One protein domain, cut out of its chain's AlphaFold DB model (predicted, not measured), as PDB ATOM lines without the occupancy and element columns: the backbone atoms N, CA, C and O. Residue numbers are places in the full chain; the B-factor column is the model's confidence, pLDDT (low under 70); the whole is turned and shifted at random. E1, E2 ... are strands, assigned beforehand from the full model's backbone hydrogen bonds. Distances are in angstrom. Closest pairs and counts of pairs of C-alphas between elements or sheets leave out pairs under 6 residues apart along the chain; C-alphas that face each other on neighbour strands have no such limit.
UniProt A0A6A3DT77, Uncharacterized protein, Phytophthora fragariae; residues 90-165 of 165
ATOM      1  N   PRO A  90     196.567 265.397 161.898       89.00
ATOM      2  CA  PRO A  90     196.832 266.070 163.168       89.00
ATOM      3  C   PRO A  90     197.898 267.172 163.092       89.00
ATOM      4  O   PRO A  90     197.893 268.056 163.951       89.00
ATOM      5  N   THR A  91     198.806 267.154 162.108       89.50
ATOM      6  CA  THR A  91     199.824 268.211 161.974       89.50
ATOM      7  C   THR A  91     199.259 269.531 161.458       89.50
ATOM      8  O   THR A  91     199.834 270.582 161.736       89.50
ATOM      9  N   ASP A  92     198.122 269.492 160.760       89.50
ATOM     10  CA  ASP A  92     197.417 270.677 160.253       89.50
ATOM     11  C   ASP A  92     196.375 271.216 161.250       89.50
ATOM     12  O   ASP A  92     195.758 272.265 161.033       89.50
ATOM     13  N   ALA A  93     196.161 270.510 162.364       90.38
ATOM     14  CA  ALA A  93     195.163 270.872 163.353       90.38
ATOM     15  C   ALA A  93     195.527 272.172 164.087       90.38
ATOM     16  O   ALA A  93     196.638 272.366 164.587       90.38
ATOM     17  N   LYS A  94     194.539 273.060 164.232       91.69
ATOM     18  CA  LYS A  94     194.690 274.279 165.030       91.69
ATOM     19  C   LYS A  94     194.356 274.001 166.495       91.69
ATOM     20  O   LYS A  94     193.189 274.010 166.894       91.69
ATOM     21  N   PHE A  95     195.384 273.838 167.316       92.88
ATOM     22  CA  PHE A  95     195.229 273.738 168.764       92.88
ATOM     23  C   PHE A  95     194.932 275.115 169.365       92.88
ATOM     24  O   PHE A  95     195.657 276.083 169.139       92.88
ATOM     25  N   THR A  96     193.818 275.227 170.089       94.88
ATOM     26  CA  THR A  96     193.324 276.511 170.630       94.88
ATOM     27  C   THR A  96     193.246 276.538 172.148       94.88
ATOM     28  O   THR A  96     193.153 277.615 172.734       94.88
ATOM     29  N   LEU A  97     193.310 275.372 172.787       95.19
ATOM     30  CA  LEU A  97     193.298 275.225 174.232       95.19
ATOM     31  C   LEU A  97     194.539 274.453 174.664       95.19
ATOM     32  O   LEU A  97     194.829 273.409 174.093       95.19
ATOM     33  N   SER A  98     195.225 274.934 175.698       96.19
ATOM     34  CA  SER A  98     196.407 274.272 176.248       96.19
ATOM     35  C   SER A  98     196.298 274.163 177.766       96.19
ATOM     36  O   SER A  98     195.824 275.083 178.436       96.19
ATOM     37  N   ALA A  99     196.752 273.042 178.313       95.69
ATOM     38  CA  ALA A  99     196.834 272.779 179.741       95.69
ATOM     39  C   ALA A  99     198.181 272.132 180.079       95.69
ATOM     40  O   ALA A  99     198.729 271.364 179.289       95.69
ATOM     41  N   PHE A 100     198.699 272.434 181.268       95.19
ATOM     42  CA  PHE A 100     199.987 271.934 181.746       95.19
ATOM     43  C   PHE A 100     199.844 271.369 183.148       95.19
ATOM     44  O   PHE A 100     199.121 271.925 183.979       95.19
ATOM     45  N   ALA A 101     200.565 270.290 183.418       91.38
ATOM     46  CA  ALA A 101     200.607 269.676 184.729       91.38
ATOM     47  C   ALA A 101     202.048 269.269 185.063       91.38
ATOM     48  O   ALA A 101     202.705 268.568 184.297       91.38
ATOM     49  N   ILE A 102     202.543 269.729 186.209       90.38
ATOM     50  CA  ILE A 102     203.897 269.457 186.703       90.38
ATOM     51  C   ILE A 102     203.781 268.418 187.813       90.38
ATOM     52  O   ILE A 102     202.912 268.547 188.676       90.38
ATOM     53  N   GLY A 103     204.645 267.407 187.808       84.44
ATOM     54  CA  GLY A 103     204.601 266.381 188.842       84.44
ATOM     55  C   GLY A 103     205.566 265.228 188.614       84.44
ATOM     56  O   GLY A 103     206.276 265.166 187.612       84.44
ATOM     57  N   ASP A 104     205.561 264.319 189.580       81.06
ATOM     58  CA  ASP A 104     206.129 262.982 189.449       81.06
ATOM     59  C   ASP A 104     205.031 262.070 188.886       81.06
ATOM     60  O   ASP A 104     204.053 261.752 189.567       81.06
ATOM     61  N   TRP A 105     205.152 261.723 187.606       79.06
ATOM     62  CA  TRP A 105     204.137 260.977 186.854       79.06
ATOM     63  C   TRP A 105     204.394 259.463 186.853       79.06
ATOM     64  O   TRP A 105     203.972 258.760 185.937       79.06
ATOM     65  N   GLY A 106     205.066 258.943 187.885       69.25
ATOM     66  CA  GLY A 106     205.265 257.503 188.077       69.25
ATOM     67  C   GLY A 106     206.519 256.943 187.407       69.25
ATOM     68  O   GLY A 106     206.713 255.728 187.383       69.25
ATOM     69  N   THR A 107     207.391 257.816 186.906       61.72
ATOM     70  CA  THR A 107     208.766 257.476 186.527       61.72
ATOM     71  C   THR A 107     209.692 258.253 187.451       61.72
ATOM     72  O   THR A 107     209.359 259.363 187.840       61.72
ATOM     73  N   THR A 108     210.864 257.720 187.796       70.69
ATOM     74  CA  THR A 108     211.862 258.416 188.639       70.69
ATOM     75  C   THR A 108     212.354 259.753 188.037       70.69
ATOM     76  O   THR A 108     213.182 260.439 188.629       70.69
ATOM     77  N   GLU A 109     211.857 260.136 186.859       82.19
ATOM     78  CA  GLU A 109     212.151 261.377 186.160       82.19
ATOM     79  C   GLU A 109     211.078 262.443 186.461       82.19
ATOM     80  O   GLU A 109     209.882 262.263 186.216       82.19
ATOM     81  N   TYR A 110     211.514 263.592 186.982       84.50
ATOM     82  CA  TYR A 110     210.655 264.767 187.099       84.50
ATOM     83  C   TYR A 110     210.369 265.341 185.711       84.50
ATOM     84  O   TYR A 110     211.284 265.598 184.927       84.50
ATOM     85  N   GLY A 111     209.095 265.609 185.436       89.88
ATOM     86  CA  GLY A 111     208.679 266.175 184.162       89.88
ATOM     87  C   GLY A 111     207.381 266.958 184.254       89.88
ATOM     88  O   GLY A 111     206.774 267.122 185.318       89.88
ATOM     89  N   PHE A 112     206.943 267.454 183.106       91.94
ATOM     90  CA  PHE A 112     205.649 268.095 182.969       91.94
ATOM     91  C   PHE A 112     204.911 267.559 181.748       91.94
ATOM     92  O   PHE A 112     205.478 267.351 180.677       91.94
ATOM     93  N   MET A 113     203.618 267.329 181.929       93.38
ATOM     94  CA  MET A 113     202.707 266.978 180.855       93.38
ATOM     95  C   MET A 113     202.120 268.259 180.273       93.38
ATOM     96  O   MET A 113     201.726 269.168 181.007       93.38
ATOM     97  N   SER A 114     202.038 268.318 178.951       94.88
ATOM     98  CA  SER A 114     201.297 269.340 178.220       94.88
ATOM     99  C   SER A 114     200.225 268.672 177.376       94.88
ATOM    100  O   SER A 114     200.487 267.660 176.726       94.88
ATOM    101  N   VAL A 115     199.028 269.240 177.404       96.12
ATOM    102  CA  VAL A 115     197.901 268.820 176.579       96.12
ATOM    103  C   VAL A 115     197.453 270.020 175.775       96.12
ATOM    104  O   VAL A 115     197.145 271.062 176.349       96.12
ATOM    105  N   GLU A 116     197.388 269.866 174.463       96.06
ATOM    106  CA  GLU A 116     196.821 270.854 173.557       96.06
ATOM    107  C   GLU A 116     195.590 270.250 172.887       96.06
ATOM    108  O   GLU A 116     195.622 269.108 172.439       96.06
ATOM    109  N   ALA A 117     194.489 270.987 172.828       94.25
ATOM    110  CA  ALA A 117     193.234 270.527 172.257       94.25
ATOM    111  C   ALA A 117     192.840 271.359 171.033       94.25
ATOM    112  O   ALA A 117     192.945 272.592 171.014       94.25
ATOM    113  N   SER A 118     192.374 270.649 170.015       93.75
ATOM    114  CA  SER A 118     191.737 271.157 168.804       93.75
ATOM    115  C   SER A 118     190.348 270.525 168.666       93.75
ATOM    116  O   SER A 118     189.936 269.730 169.511       93.75
ATOM    117  N   GLU A 119     189.616 270.881 167.612       91.19
ATOM    118  CA  GLU A 119     188.275 270.334 167.369       91.19
ATOM    119  C   GLU A 119     188.281 268.820 167.136       91.19
ATOM    120  O   GLU A 119     187.333 268.148 167.529       91.19
ATOM    121  N   GLU A 120     189.350 268.284 166.542       92.19
ATOM    122  CA  GLU A 120     189.426 266.873 166.143       92.19
ATOM    123  C   GLU A 120     190.543 266.087 166.850       92.19
ATOM    124  O   GLU A 120     190.499 264.858 166.920       92.19
ATOM    125  N   TRP A 121     191.529 266.782 167.421       94.50
ATOM    126  CA  TRP A 121     192.737 266.177 167.985       94.50
ATOM    127  C   TRP A 121     193.099 266.739 169.355       94.50
ATOM    128  O   TRP A 121     193.020 267.946 169.594       94.50
ATOM    129  N   LEU A 122     193.610 265.867 170.217       95.75
ATOM    130  CA  LEU A 122     194.372 266.209 171.410       95.75
ATOM    131  C   LEU A 122     195.846 265.885 171.158       95.75
ATOM    132  O   LEU A 122     196.172 264.759 170.797       95.75
ATOM    133  N   LYS A 123     196.747 266.840 171.375       96.81
ATOM    134  CA  LYS A 123     198.190 266.609 171.399       96.81
ATOM    135  C   LYS A 123     198.641 266.464 172.846       96.81
ATOM    136  O   LYS A 123     198.576 267.417 173.618       96.81
ATOM    137  N   LEU A 124     199.094 265.277 173.216       95.62
ATOM    138  CA  LEU A 124     199.664 264.975 174.521       95.62
ATOM    139  C   LEU A 124     201.185 264.922 174.399       95.62
ATOM    140  O   LEU A 124     201.709 264.178 173.576       95.62
ATOM    141  N   GLN A 125     201.896 265.681 175.229       96.06
ATOM    142  CA  GLN A 125     203.358 265.642 175.268       96.06
ATOM    143  C   GLN A 125     203.848 265.533 176.709       96.06
ATOM    144  O   GLN A 125     203.329 266.219 177.592       96.06
ATOM    145  N   TYR A 126     204.860 264.700 176.929       94.31
ATOM    146  CA  TYR A 126     205.587 264.610 178.192       94.31
ATOM    147  C   TYR A 126     207.001 265.146 178.002       94.31
ATOM    148  O   TYR A 126     207.745 264.686 177.131       94.31
ATOM    149  N   HIS A 127     207.348 266.131 178.824       93.94
ATOM    150  CA  HIS A 127     208.599 266.869 178.749       93.94
ATOM    151  C   HIS A 127     209.417 266.672 180.017       93.94
ATOM    152  O   HIS A 127     208.880 266.734 181.125       93.94
ATOM    153  N   THR A 128     210.722 266.492 179.853       92.56
ATOM    154  CA  THR A 128     211.688 266.326 180.940       92.56
ATOM    155  C   THR A 128     212.899 267.234 180.733       92.56
ATOM    156  O   THR A 128     212.975 267.997 179.764       92.56
ATOM    157  N   ALA A 129     213.829 267.213 181.685       92.19
ATOM    158  CA  ALA A 129     215.140 267.821 181.502       92.19
ATOM    159  C   ALA A 129     215.887 267.109 180.360       92.19
ATOM    160  O   ALA A 129     215.853 265.885 180.269       92.19
ATOM    161  N   ASP A 130     216.552 267.871 179.494       92.69
ATOM    162  CA  ASP A 130     217.447 267.279 178.500       92.69
ATOM    163  C   ASP A 130     218.779 266.812 179.113       92.69
ATOM    164  O   ASP A 130     219.090 267.076 180.277       92.69
ATOM    165  N   ASP A 131     219.598 266.159 178.290       92.31
ATOM    166  CA  ASP A 131     220.877 265.577 178.711       92.31
ATOM    167  C   ASP A 131     221.944 266.627 179.083       92.31
ATOM    168  O   ASP A 131     223.026 266.274 179.553       92.31
ATOM    169  N   SER A 132     221.674 267.920 178.873       94.38
ATOM    170  CA  SER A 132     222.601 269.004 179.224       94.38
ATOM    171  C   SER A 132     222.430 269.508 180.660       94.38
ATOM    172  O   SER A 132     223.245 270.300 181.145       94.38
ATOM    173  N   TRP A 133     221.407 269.032 181.374       92.06
ATOM    174  CA  TRP A 133     221.253 269.293 182.800       92.06
ATOM    175  C   TRP A 133     222.259 268.508 183.641       92.06
ATOM    176  O   TRP A 133     222.446 267.306 183.473       92.06
ATOM    177  N   SER A 134     222.838 269.172 184.641       91.69
ATOM    178  CA  SER A 134     223.506 268.491 185.752       91.69
ATOM    179  C   SER A 134     222.999 269.045 187.076       91.69
ATOM    180  O   SER A 134     223.134 270.233 187.362       91.69
ATOM    181  N   PHE A 135     222.372 268.190 187.881       89.81
ATOM    182  CA  PHE A 135     221.810 268.577 189.171       89.81
ATOM    183  C   PHE A 135     222.861 268.411 190.265       89.81
ATOM    184  O   PHE A 135     223.367 267.313 190.490       89.81
ATOM    185  N   ALA A 136     223.185 269.506 190.947       91.56
ATOM    186  CA  ALA A 136     224.056 269.507 192.112       91.56
ATOM    187  C   ALA A 136     223.250 269.810 193.382       91.56
ATOM    188  O   ALA A 136     222.130 270.314 193.320       91.56
ATOM    189  N   GLU A 137     223.842 269.557 194.552       91.00
ATOM    190  CA  GLU A 137     223.207 269.838 195.852       91.00
ATOM    191  C   GLU A 137     222.863 271.322 196.037       91.00
ATOM    192  O   GLU A 137     221.917 271.673 196.741       91.00
ATOM    193  N   SER A 138     223.631 272.207 195.395       90.44
ATOM    194  CA  SER A 138     223.394 273.644 195.417       90.44
ATOM    195  C   SER A 138     222.931 274.134 194.052       90.44
ATOM    196  O   SER A 138     223.511 273.797 193.020       90.44
ATOM    197  N   PHE A 139     221.943 275.030 194.050       85.38
ATOM    198  CA  PHE A 139     221.442 275.641 192.819       85.38
ATOM    199  C   PHE A 139     222.539 276.374 192.028       85.38
ATOM    200  O   PHE A 139     222.494 276.420 190.805       85.38
ATOM    201  N   LYS A 140     223.553 276.918 192.715       90.62
ATOM    202  CA  LYS A 140     224.687 277.608 192.076       90.62
ATOM    203  C   LYS A 140     225.627 276.663 191.326       90.62
ATOM    204  O   LYS A 140     226.380 277.122 190.477       90.62
ATOM    205  N   SER A 141     225.611 275.384 191.679       90.31
ATOM    206  CA  SER A 141     226.468 274.345 191.107       90.31
ATOM    207  C   SER A 141     225.738 273.499 190.061       90.31
ATOM    208  O   SER A 141     226.375 272.708 189.375       90.31
ATOM    209  N   THR A 142     224.418 273.658 189.946       93.88
ATOM    210  CA  THR A 142     223.592 272.995 188.937       93.88
ATOM    211  C   THR A 142     223.846 273.617 187.570       93.88
ATOM    212  O   THR A 142     223.737 274.834 187.400       93.88
ATOM    213  N   THR A 143     224.137 272.785 186.571       94.44
ATOM    214  CA  THR A 143     224.186 273.237 185.178       94.44
ATOM    215  C   THR A 143     222.781 273.199 184.606       94.44
ATOM    216  O   THR A 143     222.138 272.149 184.581       94.44
ATOM    217  N   LYS A 144     222.306 274.364 184.164       92.88
ATOM    218  CA  LYS A 144     221.015 274.498 183.496       92.88
ATOM    219  C   LYS A 144     221.121 273.979 182.064       92.88
ATOM    220  O   LYS A 144     221.897 274.528 181.284       92.88
ATOM    221  N   GLY A 145     220.285 273.005 181.737       92.88
ATOM    222  CA  GLY A 145     220.033 272.562 180.372       92.88
ATOM    223  C   GLY A 145     218.723 273.101 179.790       92.88
ATOM    224  O   GLY A 145     218.149 274.085 180.277       92.88
ATOM    225  N   GLY A 146     218.247 272.446 178.736       93.62
ATOM    226  CA  GLY A 146     216.985 272.714 178.053       93.62
ATOM    227  C   GLY A 146     215.861 271.754 178.451       93.62
ATOM    228  O   GLY A 146     215.790 271.272 179.581       93.62
ATOM    229  N   VAL A 147     214.931 271.527 177.527       93.06
ATOM    230  CA  VAL A 147     213.760 270.660 177.715       93.06
ATOM    231  C   VAL A 147     213.771 269.602 176.621       93.06
ATOM    232  O   VAL A 147     213.896 269.943 175.447       93.06
ATOM    233  N   ALA A 148     213.602 268.341 177.004       93.69
ATOM    234  CA  ALA A 148     213.455 267.222 176.086       93.69
ATOM    235  C   ALA A 148     212.007 266.724 176.086       93.69
ATOM    236  O   ALA A 148     211.440 266.439 177.140       93.69
ATOM    237  N   THR A 149     211.403 266.573 174.909       94.62
ATOM    238  CA  THR A 149     210.113 265.887 174.766       94.62
ATOM    239  C   THR A 149     210.368 264.392 174.630       94.62
ATOM    240  O   THR A 149     210.935 263.953 173.634       94.62
ATOM    241  N   LYS A 150     209.977 263.603 175.635       91.25
ATOM    242  CA  LYS A 150     210.183 262.144 175.645       91.25
ATOM    243  C   LYS A 150     209.055 261.391 174.950       91.25
ATOM    244  O   LYS A 150     209.295 260.359 174.335       91.25
ATOM    245  N   HIS A 151     207.829 261.900 175.061       91.88
ATOM    246  CA  HIS A 151     206.656 261.303 174.434       91.88
ATOM    247  C   HIS A 151     205.810 262.381 173.777       91.88
ATOM    248  O   HIS A 151     205.541 263.408 174.403       91.88
ATOM    249  N   CYS A 152     205.359 262.120 172.552       95.62
ATOM    250  CA  CYS A 152     204.405 262.952 171.837       95.62
ATOM    251  C   CYS A 152     203.359 262.073 171.162       95.62
ATOM    252  O   CYS A 152     203.698 261.140 170.443       95.62
ATOM    253  N   TRP A 153     202.084 262.364 171.405       96.81
ATOM    254  CA  TRP A 153     200.972 261.632 170.815       96.81
ATOM    255  C   TRP A 153     199.862 262.576 170.374       96.81
ATOM    256  O   TRP A 153     199.422 263.438 171.133       96.81
ATOM    257  N   TYR A 154     199.349 262.347 169.174       96.25
ATOM    258  CA  TYR A 154     198.075 262.852 168.696       96.25
ATOM    259  C   TYR A 154     196.985 261.823 168.972       96.25
ATOM    260  O   TYR A 154     197.045 260.695 168.491       96.25
ATOM    261  N   ILE A 155     195.977 262.209 169.742       95.38
ATOM    262  CA  ILE A 155     194.847 261.368 170.126       95.38
ATOM    263  C   ILE A 155     193.594 261.975 169.493       95.38
ATOM    264  O   ILE A 155     193.274 263.128 169.792       95.38
ATOM    265  N   PRO A 156     192.888 261.254 168.614       95.19
ATOM    266  CA  PRO A 156     191.676 261.781 168.012       95.19
ATOM    267  C   PRO A 156     190.562 261.854 169.066       95.19
ATOM    268  O   PRO A 156     190.415 260.969 169.914       95.19
ATOM    269  N   VAL A 157     189.771 262.926 169.030       91.19
ATOM    270  CA  VAL A 157     188.707 263.163 170.027       91.19
ATOM    271  C   VAL A 157     187.551 262.166 169.914       91.19
ATOM    272  O   VAL A 157     186.776 262.014 170.857       91.19
ATOM    273  N   ASP A 158     187.439 261.476 168.777       89.75
ATOM    274  CA  ASP A 158     186.446 260.430 168.522       89.75
ATOM    275  C   ASP A 158     186.784 259.088 169.205       89.75
ATOM    276  O   ASP A 158     185.988 258.149 169.151       89.75
ATOM    277  N   GLY A 159     187.939 259.000 169.878       87.81
ATOM    278  CA  GLY A 159     188.409 257.788 170.549       87.81
ATOM    279  C   GLY A 159     189.060 256.769 169.610       87.81
ATOM    280  O   GLY A 159     189.290 255.629 170.016       87.81
ATOM    281  N   GLY A 160     189.350 257.156 168.366       88.88
ATOM    282  CA  GLY A 160     190.135 256.375 167.420       88.88
ATOM    283  C   GLY A 160     191.588 256.142 167.857       88.88
ATOM    284  O   GLY A 160     192.038 256.532 168.936       88.88
ATOM    285  N   THR A 161     192.358 255.472 166.997       91.19
ATOM    286  CA  THR A 161     193.764 255.151 167.291       91.19
ATOM    287  C   THR A 161     194.633 256.403 167.212       91.19
ATOM    288  O   THR A 161     194.648 257.091 166.191       91.19
ATOM    289  N   GLY A 162     195.368 256.682 168.289       91.00
ATOM    290  CA  GLY A 162     196.338 257.769 168.325       91.00
ATOM    291  C   GLY A 162     197.567 257.507 167.451       91.00
ATOM    292  O   GLY A 162     197.860 256.368 167.086       91.00
ATOM    293  N   LYS A 163     198.294 258.574 167.127       93.19
ATOM    294  CA  LYS A 163     199.532 258.552 166.343       93.19
ATOM    295  C   LYS A 163     200.645 259.228 167.127       93.19
ATOM    296  O   LYS A 163     200.390 260.213 167.810       93.19
ATOM    297  N   GLU A 164     201.858 258.717 167.011       94.75
ATOM    298  CA  GLU A 164     203.038 259.409 167.524       94.75
ATOM    299  C   GLU A 164     203.311 260.671 166.688       94.75
ATOM    300  O   GLU A 164     203.016 260.699 165.486       94.75
ATOM    301  N   CYS A 165     203.813 261.711 167.350       92.00
ATOM    302  CA  CYS A 165     204.506 262.818 166.698       92.00
ATOM    303  C   CYS A 165     206.014 262.541 166.786       92.00
ATOM    304  O   CYS A 165     206.707 262.862 165.806       92.00
TER     305      CYS A 165
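What this domain is: This is residues 90 to 165 of the 165 residues of an uncharacterized protein of Phytophthora fragariae (UniProt A0A6A3DT77). This is a single twisted sheet of four strands, E1 to E4 side by side in chain order, with a long loop between E3 and E4 running out past one end. The tip of that loop, residues 136 to 141, sticks out free, while at the other end the tail after E4 folds back so that residues 163 to 164 pair along E4. The printed part has 76 residues, four named strands and no named helix; the sheet is antiparallel throughout, in the order E1, E2, E3, E4. The class is all strand, though under half of the residues, 35 of 76, are in named elements. The whole is loose, with a radius of gyration of the C-alphas of 15.3 A, and a rod in outline, spanning 47 by 23 by 18 A.

How they stand to each other: Start at the inner strands, E2 at residues 110 to 117 and E3 at residues 121 to 129. They are a hairpin, antiparallel at 161 degrees; look at N 123 and O 116, 2.7 A apart, within hydrogen-bond range. Beside E2 you find the edge strand E1, residues 97 to 104, antiparallel to it at 162 degrees; the C-alphas of Ile 102 and Phe 112 face each other at 4.3 A, and N 99 and O 115 are 2.8 A apart. Beside E3 comes the other edge strand, E4, residues 147 to 156, antiparallel at 164 degrees; the C-alphas of His 127 and Thr 149 face each other at 4.4 A, and N 124 and O 153 are 2.8 A apart. E1 and E2, and likewise E3 and E4, are hairpins, and the three strands after E1 each have the one before as antiparallel neighbour: a meander. E1 and E4 are apart. From edge to edge the strands' lines turn by 53 degrees. Residues 153 to 154 of E4 pair with residues 163 to 164, antiparallel.

Where its parts are: Find C-alpha 97 at (193.298, 275.225, 174.232); from there E1 runs 23.4 A to C-alpha 104. E2 measures 23.6 A from first to last C-alpha, and E3 26.2 A, ending at C-alpha 129 at (215.140, 267.821, 181.502). E4, the longest strand by residues, bends by 59 degrees at residue 150 and covers 25.7 A, ending at C-alpha 156 at (191.676, 261.781, 168.012).

The domain as a whole: The two C-alphas farthest apart are those of Lys 140 and Asp 158, at 48.1 A. The links E1 to E2 and E2 to E3 are tight; E3 to E4 is long, with 17 residues. The printed part has no cut and ends at residue 165, the chain's last. Mean pLDDT of the printed part is 91.1, and residues 106 to 107 are under 70.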